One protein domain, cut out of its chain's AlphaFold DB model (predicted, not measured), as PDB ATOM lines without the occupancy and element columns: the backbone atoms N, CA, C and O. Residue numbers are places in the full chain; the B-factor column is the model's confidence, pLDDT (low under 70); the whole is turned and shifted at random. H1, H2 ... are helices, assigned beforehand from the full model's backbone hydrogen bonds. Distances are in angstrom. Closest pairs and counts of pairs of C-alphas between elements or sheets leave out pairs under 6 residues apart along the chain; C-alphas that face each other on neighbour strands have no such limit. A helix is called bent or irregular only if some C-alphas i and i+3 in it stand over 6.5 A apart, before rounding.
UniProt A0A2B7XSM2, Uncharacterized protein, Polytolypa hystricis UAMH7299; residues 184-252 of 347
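Overview. This is residues 184 to 252 of the 347 residues of an uncharacterized protein of Polytolypa hystricis UAMH7299 (UniProt A0A2B7XSM2). A helical hairpin, H1 and H2, has a longer helix, H4, crossing over it with its first turns, while the last residues of H4, 247 to 252, stick out free; H3 sits at the open end of the hairpin. The long link from H3 to H4 makes a loop of residues 222 to 235. The printed part has 69 residues with four named helices, H1 to H4 in chain order, and no named strand: the class is all helix. It is compact, with a radius of gyration of the C-alphas of 11.0 A and spans of 35 by 27 by 19 A.

Arrangement. H1, residues 185 to 193, and H2, residues 197 to 210, touch as a hairpin, opposite ways at a shallow tilt of 29 degrees; their closest C-alphas, of Val 192 and Ile 200, are 6.1 A apart. H3, residues 213 to 221, is close to but not clearly touching H2, with the closest C-alphas, of Ile 208 and Arg 216, 6.5 A apart. H4, residues 236 to 252, touches H2 with residues 237 to 241 alone, at a steep tilt of 56 degrees; the closest C-alphas, of Glu 201 and Ala 241, are 5.8 A apart. With residues 237 to 238 alone H4 touches H1, about perpendicular at 78 degrees; the closest C-alphas, of Ala 193 and Ile 238, are 7.1 A apart. The helix packing is mostly crossed, but only just: 1 of 3 touching pairs is at a shallow tilt. Every O i to N i+4 pair is within hydrogen-bond range in H1, H3 and H4, and 8 of 10 in H2.

Along the chain. H1 begins at C-alpha 185 (-43.791, -29.654, 117.931) and is 12.1 A long. H2 is 20.7 A long and irregular: C-alphas 198 and 201 are 7.8 A apart. H3 is 12.1 A long. H4, 24.7 A long, ends at C-alpha 252 (-20.265, -33.403, 107.910).

Size, cuts and confidence. The two C-alphas farthest apart, of Phe 230 and Leu 252, are 34.8 A apart. The printed part has no cut; the link from H3 to H4, 14 residues, is long. Mean pLDDT of the printed part is 90.0, and residue 252 is under 70.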
ATOM      1  N   PRO A 184     -46.342 -30.292 122.031       90.88
ATOM      2  CA  PRO A 184     -46.292 -30.710 120.643       90.88
ATOM      3  C   PRO A 184     -45.356 -29.794 119.831       90.88
ATOM      4  O   PRO A 184     -45.076 -28.652 120.215       90.88
ATOM      5  N   LEU A 185     -44.830 -30.318 118.722       93.31
ATOM      6  CA  LEU A 185     -43.791 -29.654 117.931       93.31
ATOM      7  C   LEU A 185     -44.228 -28.280 117.402       93.31
ATOM      8  O   LEU A 185     -43.447 -27.335 117.442       93.31
ATOM      9  N   ASP A 186     -45.483 -28.142 116.978       93.88
ATOM     10  CA  ASP A 186     -46.073 -26.882 116.506       93.88
ATOM     11  C   ASP A 186     -46.057 -25.768 117.572       93.88
ATOM     12  O   ASP A 186     -45.805 -24.602 117.260       93.88
ATOM     13  N   VAL A 187     -46.277 -26.120 118.840       92.56
ATOM     14  CA  VAL A 187     -46.197 -25.225 120.004       92.56
ATOM     15  C   VAL A 187     -44.743 -24.874 120.310       92.56
ATOM     16  O   VAL A 187     -44.432 -23.702 120.519       92.56
ATOM     17  N   SER A 188     -43.843 -25.861 120.309       93.25
ATOM     18  CA  SER A 188     -42.404 -25.629 120.509       93.25
ATOM     19  C   SER A 188     -41.832 -24.669 119.468       93.25
ATOM     20  O   SER A 188     -41.153 -23.704 119.818       93.25
ATOM     21  N   LEU A 189     -42.155 -24.889 118.194       94.44
ATOM     22  CA  LEU A 189     -41.732 -24.023 117.097       94.44
ATOM     23  C   LEU A 189     -42.389 -22.644 117.175       94.44
ATOM     24  O   LEU A 189     -41.744 -21.649 116.859       94.44
ATOM     25  N   GLN A 190     -43.624 -22.542 117.676       93.00
ATOM     26  CA  GLN A 190     -44.244 -21.239 117.916       93.00
ATOM     27  C   GLN A 190     -43.462 -20.411 118.945       93.00
ATOM     28  O   GLN A 190     -43.401 -19.193 118.810       93.00
ATOM     29  N   PHE A 191     -42.840 -21.025 119.953       91.06
ATOM     30  CA  PHE A 191     -41.964 -20.282 120.863       91.06
ATOM     31  C   PHE A 191     -40.689 -19.791 120.175       91.06
ATOM     32  O   PHE A 191     -40.284 -18.658 120.419       91.06
ATOM     33  N   VAL A 192     -40.099 -20.597 119.286       91.12
ATOM     34  CA  VAL A 192     -38.948 -20.189 118.459       91.12
ATOM     35  C   VAL A 192     -39.318 -19.002 117.565       91.12
ATOM     36  O   VAL A 192     -38.570 -18.030 117.489       91.12
ATOM     37  N   ALA A 193     -40.507 -19.037 116.962       89.88
ATOM     38  CA  ALA A 193     -41.050 -17.961 116.134       89.88
ATOM     39  C   ALA A 193     -41.178 -16.624 116.873       89.88
ATOM     40  O   ALA A 193     -41.045 -15.547 116.290       89.88
ATOM     41  N   LEU A 194     -41.474 -16.693 118.171       88.38
ATOM     42  CA  LEU A 194     -41.693 -15.535 119.032       88.38
ATOM     43  C   LEU A 194     -40.396 -14.980 119.636       88.38
ATOM     44  O   LEU A 194     -40.439 -13.963 120.332       88.38
ATOM     45  N   CYS A 195     -39.248 -15.608 119.373       84.94
ATOM     46  CA  CYS A 195     -37.945 -15.061 119.734       84.94
ATOM     47  C   CYS A 195     -37.630 -13.785 118.949       84.94
ATOM     48  O   CYS A 195     -38.087 -13.569 117.822       84.94
ATOM     49  N   LEU A 196     -36.752 -12.965 119.531       74.69
ATOM     50  CA  LEU A 196     -36.130 -11.864 118.798       74.69
ATOM     51  C   LEU A 196     -35.353 -12.410 117.592       74.69
ATOM     52  O   LEU A 196     -34.691 -13.442 117.692       74.69
ATOM     53  N   GLU A 197     -35.397 -11.688 116.473       72.44
ATOM     54  CA  GLU A 197     -34.848 -12.144 115.188       72.44
ATOM     55  C   GLU A 197     -33.373 -12.561 115.265       72.44
ATOM     56  O   GLU A 197     -32.995 -13.579 114.696       72.44
ATOM     57  N   ALA A 198     -32.558 -11.830 116.032       72.44
ATOM     58  CA  ALA A 198     -31.134 -12.119 116.198       72.44
ATOM     59  C   ALA A 198     -30.835 -13.457 116.902       72.44
ATOM     60  O   ALA A 198     -29.719 -13.953 116.797       72.44
ATOM     61  N   ASP A 199     -31.809 -14.032 117.610       81.25
ATOM     62  CA  ASP A 199     -31.613 -15.209 118.459       81.25
ATOM     63  C   ASP A 199     -32.353 -16.455 117.935       81.25
ATOM     64  O   ASP A 199     -32.285 -17.514 118.559       81.25
ATOM     65  N   ILE A 200     -33.051 -16.366 116.794       86.94
ATOM     66  CA  ILE A 200     -33.908 -17.457 116.303       86.94
ATOM     67  C   ILE A 200     -33.127 -18.739 115.995       86.94
ATOM     68  O   ILE A 200     -33.543 -19.813 116.419       86.94
ATOM     69  N   GLU A 201     -31.975 -18.633 115.326       87.88
ATOM     70  CA  GLU A 201     -31.132 -19.791 114.998       87.88
ATOM     71  C   GLU A 201     -30.590 -20.450 116.261       87.88
ATOM     72  O   GLU A 201     -30.652 -21.666 116.407       87.88
ATOM     73  N   HIS A 202     -30.129 -19.641 117.217       89.38
ATOM     74  CA  HIS A 202     -29.585 -20.143 118.471       89.38
ATOM     75  C   HIS A 202     -30.642 -20.880 119.304       89.38
ATOM     76  O   HIS A 202     -30.368 -21.939 119.868       89.38
ATOM     77  N   VAL A 203     -31.865 -20.342 119.369       90.25
ATOM     78  CA  VAL A 203     -32.968 -20.994 120.086       90.25
ATOM     79  C   VAL A 203     -33.461 -22.233 119.332       90.25
ATOM     80  O   VAL A 203     -33.789 -23.228 119.977       90.25
ATOM     81  N   LEU A 204     -33.474 -22.215 117.994       92.94
ATOM     82  CA  LEU A 204     -33.829 -23.382 117.188       92.94
ATOM     83  C   LEU A 204     -32.818 -24.521 117.361       92.94
ATOM     84  O   LEU A 204     -33.233 -25.654 117.583       92.94
ATOM     85  N   ASP A 205     -31.517 -24.228 117.317       91.69
ATOM     86  CA  ASP A 205     -30.460 -25.220 117.544       91.69
ATOM     87  C   ASP A 205     -30.624 -25.862 118.937       91.69
ATOM     88  O   ASP A 205     -30.677 -27.088 119.065       91.69
ATOM     89  N   ALA A 206     -30.843 -25.046 119.976       91.81
ATOM     90  CA  ALA A 206     -31.102 -25.532 121.332       91.81
ATOM     91  C   ALA A 206     -32.385 -26.384 121.436       91.81
ATOM     92  O   ALA A 206     -32.430 -27.362 122.193       91.81
ATOM     93  N   LEU A 207     -33.435 -26.035 120.680       94.31
ATOM     94  CA  LEU A 207     -34.654 -26.835 120.596       94.31
ATOM     95  C   LEU A 207     -34.364 -28.191 119.940       94.31
ATOM     96  O   LEU A 207     -34.721 -29.220 120.512       94.31
ATOM     97  N   ILE A 208     -33.689 -28.208 118.785       93.88
ATOM     98  CA  ILE A 208     -33.353 -29.424 118.026       93.88
ATOM     99  C   ILE A 208     -32.565 -30.408 118.890       93.88
ATOM    100  O   ILE A 208     -32.893 -31.601 118.915       93.88
ATOM    101  N   GLU A 209     -31.577 -29.923 119.645       92.31
ATOM    102  CA  GLU A 209     -30.793 -30.734 120.582       92.31
ATOM    103  C   GLU A 209     -31.672 -31.427 121.634       92.31
ATOM    104  O   GLU A 209     -31.421 -32.579 121.998       92.31
ATOM    105  N   CYS A 210     -32.732 -30.753 122.087       94.19
ATOM    106  CA  CYS A 210     -33.651 -31.253 123.105       94.19
ATOM    107  C   CYS A 210     -34.821 -32.082 122.549       94.19
ATOM    108  O   CYS A 210     -35.457 -32.799 123.329       94.19
ATOM    109  N   LEU A 211     -35.134 -31.978 121.251       94.75
ATOM    110  CA  LEU A 211     -36.279 -32.662 120.651       94.75
ATOM    111  C   LEU A 211     -36.130 -34.190 120.715       94.75
ATOM    112  O   LEU A 211     -35.052 -34.725 120.421       94.75
ATOM    113  N   PRO A 212     -37.217 -34.922 121.031       93.19
ATOM    114  CA  PRO A 212     -37.271 -36.361 120.834       93.19
ATOM    115  C   PRO A 212     -36.958 -36.717 119.381       93.19
ATOM    116  O   PRO A 212     -37.370 -36.013 118.460       93.19
ATOM    117  N   ARG A 213     -36.289 -37.857 119.172       91.88
ATOM    118  CA  ARG A 213     -35.864 -38.314 117.838       91.88
ATOM    119  C   ARG A 213     -36.985 -38.245 116.792       91.88
ATOM    120  O   ARG A 213     -36.762 -37.711 115.717       91.88
ATOM    121  N   ARG A 214     -38.186 -38.709 117.144       93.50
ATOM    122  CA  ARG A 214     -39.355 -38.700 116.256       93.50
ATOM    123  C   ARG A 214     -39.760 -37.290 115.808       93.50
ATOM    124  O   ARG A 214     -40.046 -37.085 114.641       93.50
ATOM    125  N   GLU A 215     -39.791 -36.326 116.724       95.00
ATOM    126  CA  GLU A 215     -40.163 -34.939 116.397       95.00
ATOM    127  C   GLU A 215     -39.073 -34.253 115.564       95.00
ATOM    128  O   GLU A 215     -39.362 -33.453 114.678       95.00
ATOM    129  N   ARG A 216     -37.806 -34.606 115.812       93.75
ATOM    130  CA  ARG A 216     -36.673 -34.136 115.011       93.75
ATOM    131  C   ARG A 216     -36.732 -34.667 113.575       93.75
ATOM    132  O   ARG A 216     -36.511 -33.898 112.648       93.75
ATOM    133  N   GLU A 217     -37.055 -35.948 113.397       93.00
ATOM    134  CA  GLU A 217     -37.269 -36.560 112.078       93.00
ATOM    135  C   GLU A 217     -38.391 -35.827 111.325       93.00
ATOM    136  O   GLU A 217     -38.166 -35.368 110.210       93.00
ATOM    137  N   VAL A 218     -39.535 -35.575 111.974       94.62
ATOM    138  CA  VAL A 218     -40.638 -34.788 111.388       94.62
ATOM    139  C   VAL A 218     -40.189 -33.381 110.974       94.62
ATOM    140  O   VAL A 218     -40.528 -32.912 109.883       94.62
ATOM    141  N   LEU A 219     -39.418 -32.688 111.819       95.19
ATOM    142  CA  LEU A 219     -38.916 -31.345 111.521       95.19
ATOM    143  C   LEU A 219     -38.010 -31.328 110.280       95.19
ATOM    144  O   LEU A 219     -38.127 -30.430 109.446       95.19
ATOM    145  N   PHE A 220     -37.119 -32.311 110.151       94.62
ATOM    146  CA  PHE A 220     -36.168 -32.397 109.044       94.62
ATOM    147  C   PHE A 220     -36.804 -32.905 107.748       94.62
ATOM    148  O   PHE A 220     -36.577 -32.310 106.697       94.62
ATOM    149  N   GLU A 221     -37.667 -33.921 107.811       94.00
ATOM    150  CA  GLU A 221     -38.424 -34.417 106.652       94.00
ATOM    151  C   GLU A 221     -39.318 -33.326 106.052       94.00
ATOM    152  O   GLU A 221     -39.421 -33.191 104.834       94.00
ATOM    153  N   SER A 222     -39.928 -32.500 106.908       94.50
ATOM    154  CA  SER A 222     -40.725 -31.347 106.475       94.50
ATOM    155  C   SER A 222     -39.888 -30.128 106.084       94.50
ATOM    156  O   SER A 222     -40.461 -29.126 105.657       94.50
ATOM    157  N   ARG A 223     -38.556 -30.168 106.234       94.00
ATOM    158  CA  ARG A 223     -37.650 -29.024 106.019       94.00
ATOM    159  C   ARG A 223     -38.094 -27.759 106.769       94.00
ATOM    160  O   ARG A 223     -38.005 -26.650 106.253       94.00
ATOM    161  N   GLY A 224     -38.635 -27.916 107.976       91.88
ATOM    162  CA  GLY A 224     -39.142 -26.797 108.776       91.88
ATOM    163  C   GLY A 224     -40.510 -26.248 108.349       91.88
ATOM    164  O   GLY A 224     -40.968 -25.268 108.933       91.88
ATOM    165  N   LEU A 225     -41.207 -26.872 107.391       95.06
ATOM    166  CA  LEU A 225     -42.551 -26.479 106.938       95.06
ATOM    167  C   LEU A 225     -43.670 -26.987 107.866       95.06
ATOM    168  O   LEU A 225     -44.730 -27.421 107.414       95.06
ATOM    169  N   VAL A 226     -43.446 -26.932 109.178       94.12
ATOM    170  CA  VAL A 226     -44.437 -27.329 110.183       94.12
ATOM    171  C   VAL A 226     -45.379 -26.146 110.450       94.12
ATOM    172  O   VAL A 226     -44.903 -25.070 110.822       94.12
ATOM    173  N   PRO A 227     -46.707 -26.301 110.280       93.38
ATOM    174  CA  PRO A 227     -47.666 -25.263 110.643       93.38
ATOM    175  C   PRO A 227     -47.564 -24.922 112.129       93.38
ATOM    176  O   PRO A 227     -47.610 -25.818 112.971       93.38
ATOM    177  N   LEU A 228     -47.441 -23.636 112.461       92.94
ATOM    178  CA  LEU A 228     -47.339 -23.226 113.859       92.94
ATOM    179  C   LEU A 228     -48.706 -23.181 114.542       92.94
ATOM    180  O   LEU A 228     -49.722 -22.869 113.917       92.94
ATOM    181  N   PHE A 229     -48.718 -23.409 115.855       89.31
ATOM    182  CA  PHE A 229     -49.952 -23.516 116.637       89.31
ATOM    183  C   PHE A 229     -50.853 -22.266 116.561       89.31
ATOM    184  O   PHE A 229     -52.075 -22.397 116.514       89.31
ATOM    185  N   PHE A 230     -50.287 -21.048 116.554       82.81
ATOM    186  CA  PHE A 230     -51.097 -19.816 116.553       82.81
ATOM    187  C   PHE A 230     -51.557 -19.372 115.178       82.81
ATOM    188  O   PHE A 230     -52.655 -18.830 115.043       82.81
ATOM    189  N   THR A 231     -50.687 -19.512 114.185       83.75
ATOM    190  CA  THR A 231     -50.906 -18.957 112.848       83.75
ATOM    191  C   THR A 231     -51.484 -19.991 111.890       83.75
ATOM    192  O   THR A 231     -52.050 -19.613 110.869       83.75
ATOM    193  N   GLY A 232     -51.334 -21.286 112.188       86.44
ATOM    194  CA  GLY A 232     -51.679 -22.379 111.278       86.44
ATOM    195  C   GLY A 232     -50.834 -22.395 109.999       86.44
ATOM    196  O   GLY A 232     -51.159 -23.125 109.067       86.44
ATOM    197  N   ALA A 233     -49.772 -21.590 109.937       89.62
ATOM    198  CA  ALA A 233     -48.903 -21.438 108.781       89.62
ATOM    199  C   ALA A 233     -47.445 -21.674 109.193       89.62
ATOM    200  O   ALA A 233     -47.072 -21.313 110.315       89.62
ATOM    201  N   PRO A 234     -46.618 -22.270 108.318       91.00
ATOM    202  CA  PRO A 234     -45.193 -22.393 108.574       91.00
ATOM    203  C   PRO A 234     -44.538 -21.013 108.579       91.00
ATOM    204  O   PRO A 234     -44.971 -20.087 107.887       91.00
ATOM    205  N   GLU A 235     -43.461 -20.878 109.344       90.69
ATOM    206  CA  GLU A 235     -42.705 -19.638 109.402       90.69
ATOM    207  C   GLU A 235     -41.422 -19.729 108.584       90.69
ATOM    208  O   GLU A 235     -40.550 -20.565 108.824       90.69
ATOM    209  N   ARG A 236     -41.263 -18.780 107.659       91.88
ATOM    210  CA  ARG A 236     -40.115 -18.718 106.752       91.88
ATOM    211  C   ARG A 236     -38.766 -18.664 107.473       91.88
ATOM    212  O   ARG A 236     -37.797 -19.226 106.979       91.88
ATOM    213  N   ARG A 237     -38.679 -17.984 108.621       91.06
ATOM    214  CA  ARG A 237     -37.417 -17.883 109.373       91.06
ATOM    215  C   ARG A 237     -36.994 -19.236 109.944       91.06
ATOM    216  O   ARG A 237     -35.822 -19.582 109.856       91.06
ATOM    217  N   ILE A 238     -37.952 -20.012 110.454       93.00
ATOM    218  CA  ILE A 238     -37.714 -21.383 110.917       93.00
ATOM    219  C   ILE A 238     -37.290 -22.259 109.742       93.00
ATOM    220  O   ILE A 238     -36.294 -22.959 109.858       93.00
ATOM    221  N   GLN A 239     -37.981 -22.170 108.603       94.56
ATOM    222  CA  GLN A 239     -37.613 -22.920 107.401       94.56
ATOM    223  C   GLN A 239     -36.151 -22.667 106.992       94.56
ATOM    224  O   GLN A 239     -35.377 -23.611 106.881       94.56
ATOM    225  N   ILE A 240     -35.756 -21.397 106.835       93.62
ATOM    226  CA  ILE A 240     -34.384 -21.023 106.453       93.62
ATOM    227  C   ILE A 240     -33.366 -21.554 107.472       93.62
ATOM    228  O   ILE A 240     -32.310 -22.056 107.095       93.62
ATOM    229  N   ALA A 241     -33.671 -21.448 108.766       91.94
ATOM    230  CA  ALA A 241     -32.776 -21.919 109.814       91.94
ATOM    231  C   ALA A 241     -32.648 -23.456 109.822       91.94
ATOM    232  O   ALA A 241     -31.548 -23.972 110.002       91.94
ATOM    233  N   VAL A 242     -33.733 -24.196 109.559       93.75
ATOM    234  CA  VAL A 242     -33.691 -25.662 109.402       93.75
ATOM    235  C   VAL A 242     -32.891 -26.067 108.163       93.75
ATOM    236  O   VAL A 242     -32.076 -26.980 108.254       93.75
ATOM    237  N   GLU A 243     -33.069 -25.385 107.028       92.75
ATOM    238  CA  GLU A 243     -32.288 -25.642 105.807       92.75
ATOM    239  C   GLU A 243     -30.782 -25.477 106.071       92.75
ATOM    240  O   GLU A 243     -30.003 -26.371 105.752       92.75
ATOM    241  N   ARG A 244     -30.378 -24.422 106.788       91.69
ATOM    242  CA  ARG A 244     -28.979 -24.226 107.215       91.69
ATOM    243  C   ARG A 244     -28.471 -25.334 108.137       91.69
ATOM    244  O   ARG A 244     -27.300 -25.700 108.080       91.69
ATOM    245  N   VAL A 245     -29.316 -25.861 109.024       90.44
ATOM    246  CA  VAL A 245     -28.950 -27.004 109.878       90.44
ATOM    247  C   VAL A 245     -28.700 -28.248 109.025       90.44
ATOM    248  O   VAL A 245     -27.700 -28.925 109.249       90.44
ATOM    249  N   LEU A 246     -29.563 -28.523 108.045       90.00
ATOM    250  CA  LEU A 246     -29.417 -29.662 107.137       90.00
ATOM    251  C   LEU A 246     -28.152 -29.548 106.281       90.00
ATOM    252  O   LEU A 246     -27.375 -30.494 106.251       90.00
ATOM    253  N   GLU A 247     -27.873 -28.375 105.708       89.38
ATOM    254  CA  GLU A 247     -26.628 -28.113 104.968       89.38
ATOM    255  C   GLU A 247     -25.381 -28.391 105.830       89.38
ATOM    256  O   GLU A 247     -24.405 -28.977 105.361       89.38
ATOM    257  N   ARG A 248     -25.407 -28.014 107.118       88.69
ATOM    258  CA  ARG A 248     -24.311 -28.311 108.060       88.69
ATOM    259  C   ARG A 248     -24.156 -29.808 108.337       88.69
ATOM    260  O   ARG A 248     -23.028 -30.250 108.535       88.69
ATOM    261  N   ILE A 249     -25.252 -30.568 108.381       85.75
ATOM    262  CA  ILE A 249     -25.225 -32.025 108.587       85.75
ATOM    263  C   ILE A 249     -24.685 -32.723 107.333       85.75
ATOM    264  O   ILE A 249     -23.761 -33.522 107.444       85.75
ATOM    265  N   GLU A 250     -25.178 -32.361 106.147       82.19
ATOM    266  CA  GLU A 250     -24.729 -32.922 104.864       82.19
ATOM    267  C   GLU A 250     -23.226 -32.690 104.636       82.19
ATOM    268  O   GLU A 250     -22.500 -33.604 104.245       82.19
ATOM    269  N   MET A 251     -22.719 -31.495 104.968       75.38
ATOM    270  CA  MET A 251     -21.282 -31.199 104.898       75.38
ATOM    271  C   MET A 251     -20.424 -32.031 105.861       75.38
ATOM    272  O   MET A 251     -19.228 -32.163 105.620       75.38
ATOM    273  N   LEU A 252     -20.986 -32.553 106.955       68.62
ATOM    274  CA  LEU A 252     -20.265 -33.403 107.910       68.62
ATOM    275  C   LEU A 252     -20.293 -34.884 107.512       68.62
ATOM    276  O   LEU A 252     -19.368 -35.607 107.867       68.62
TER     277      LEU A 252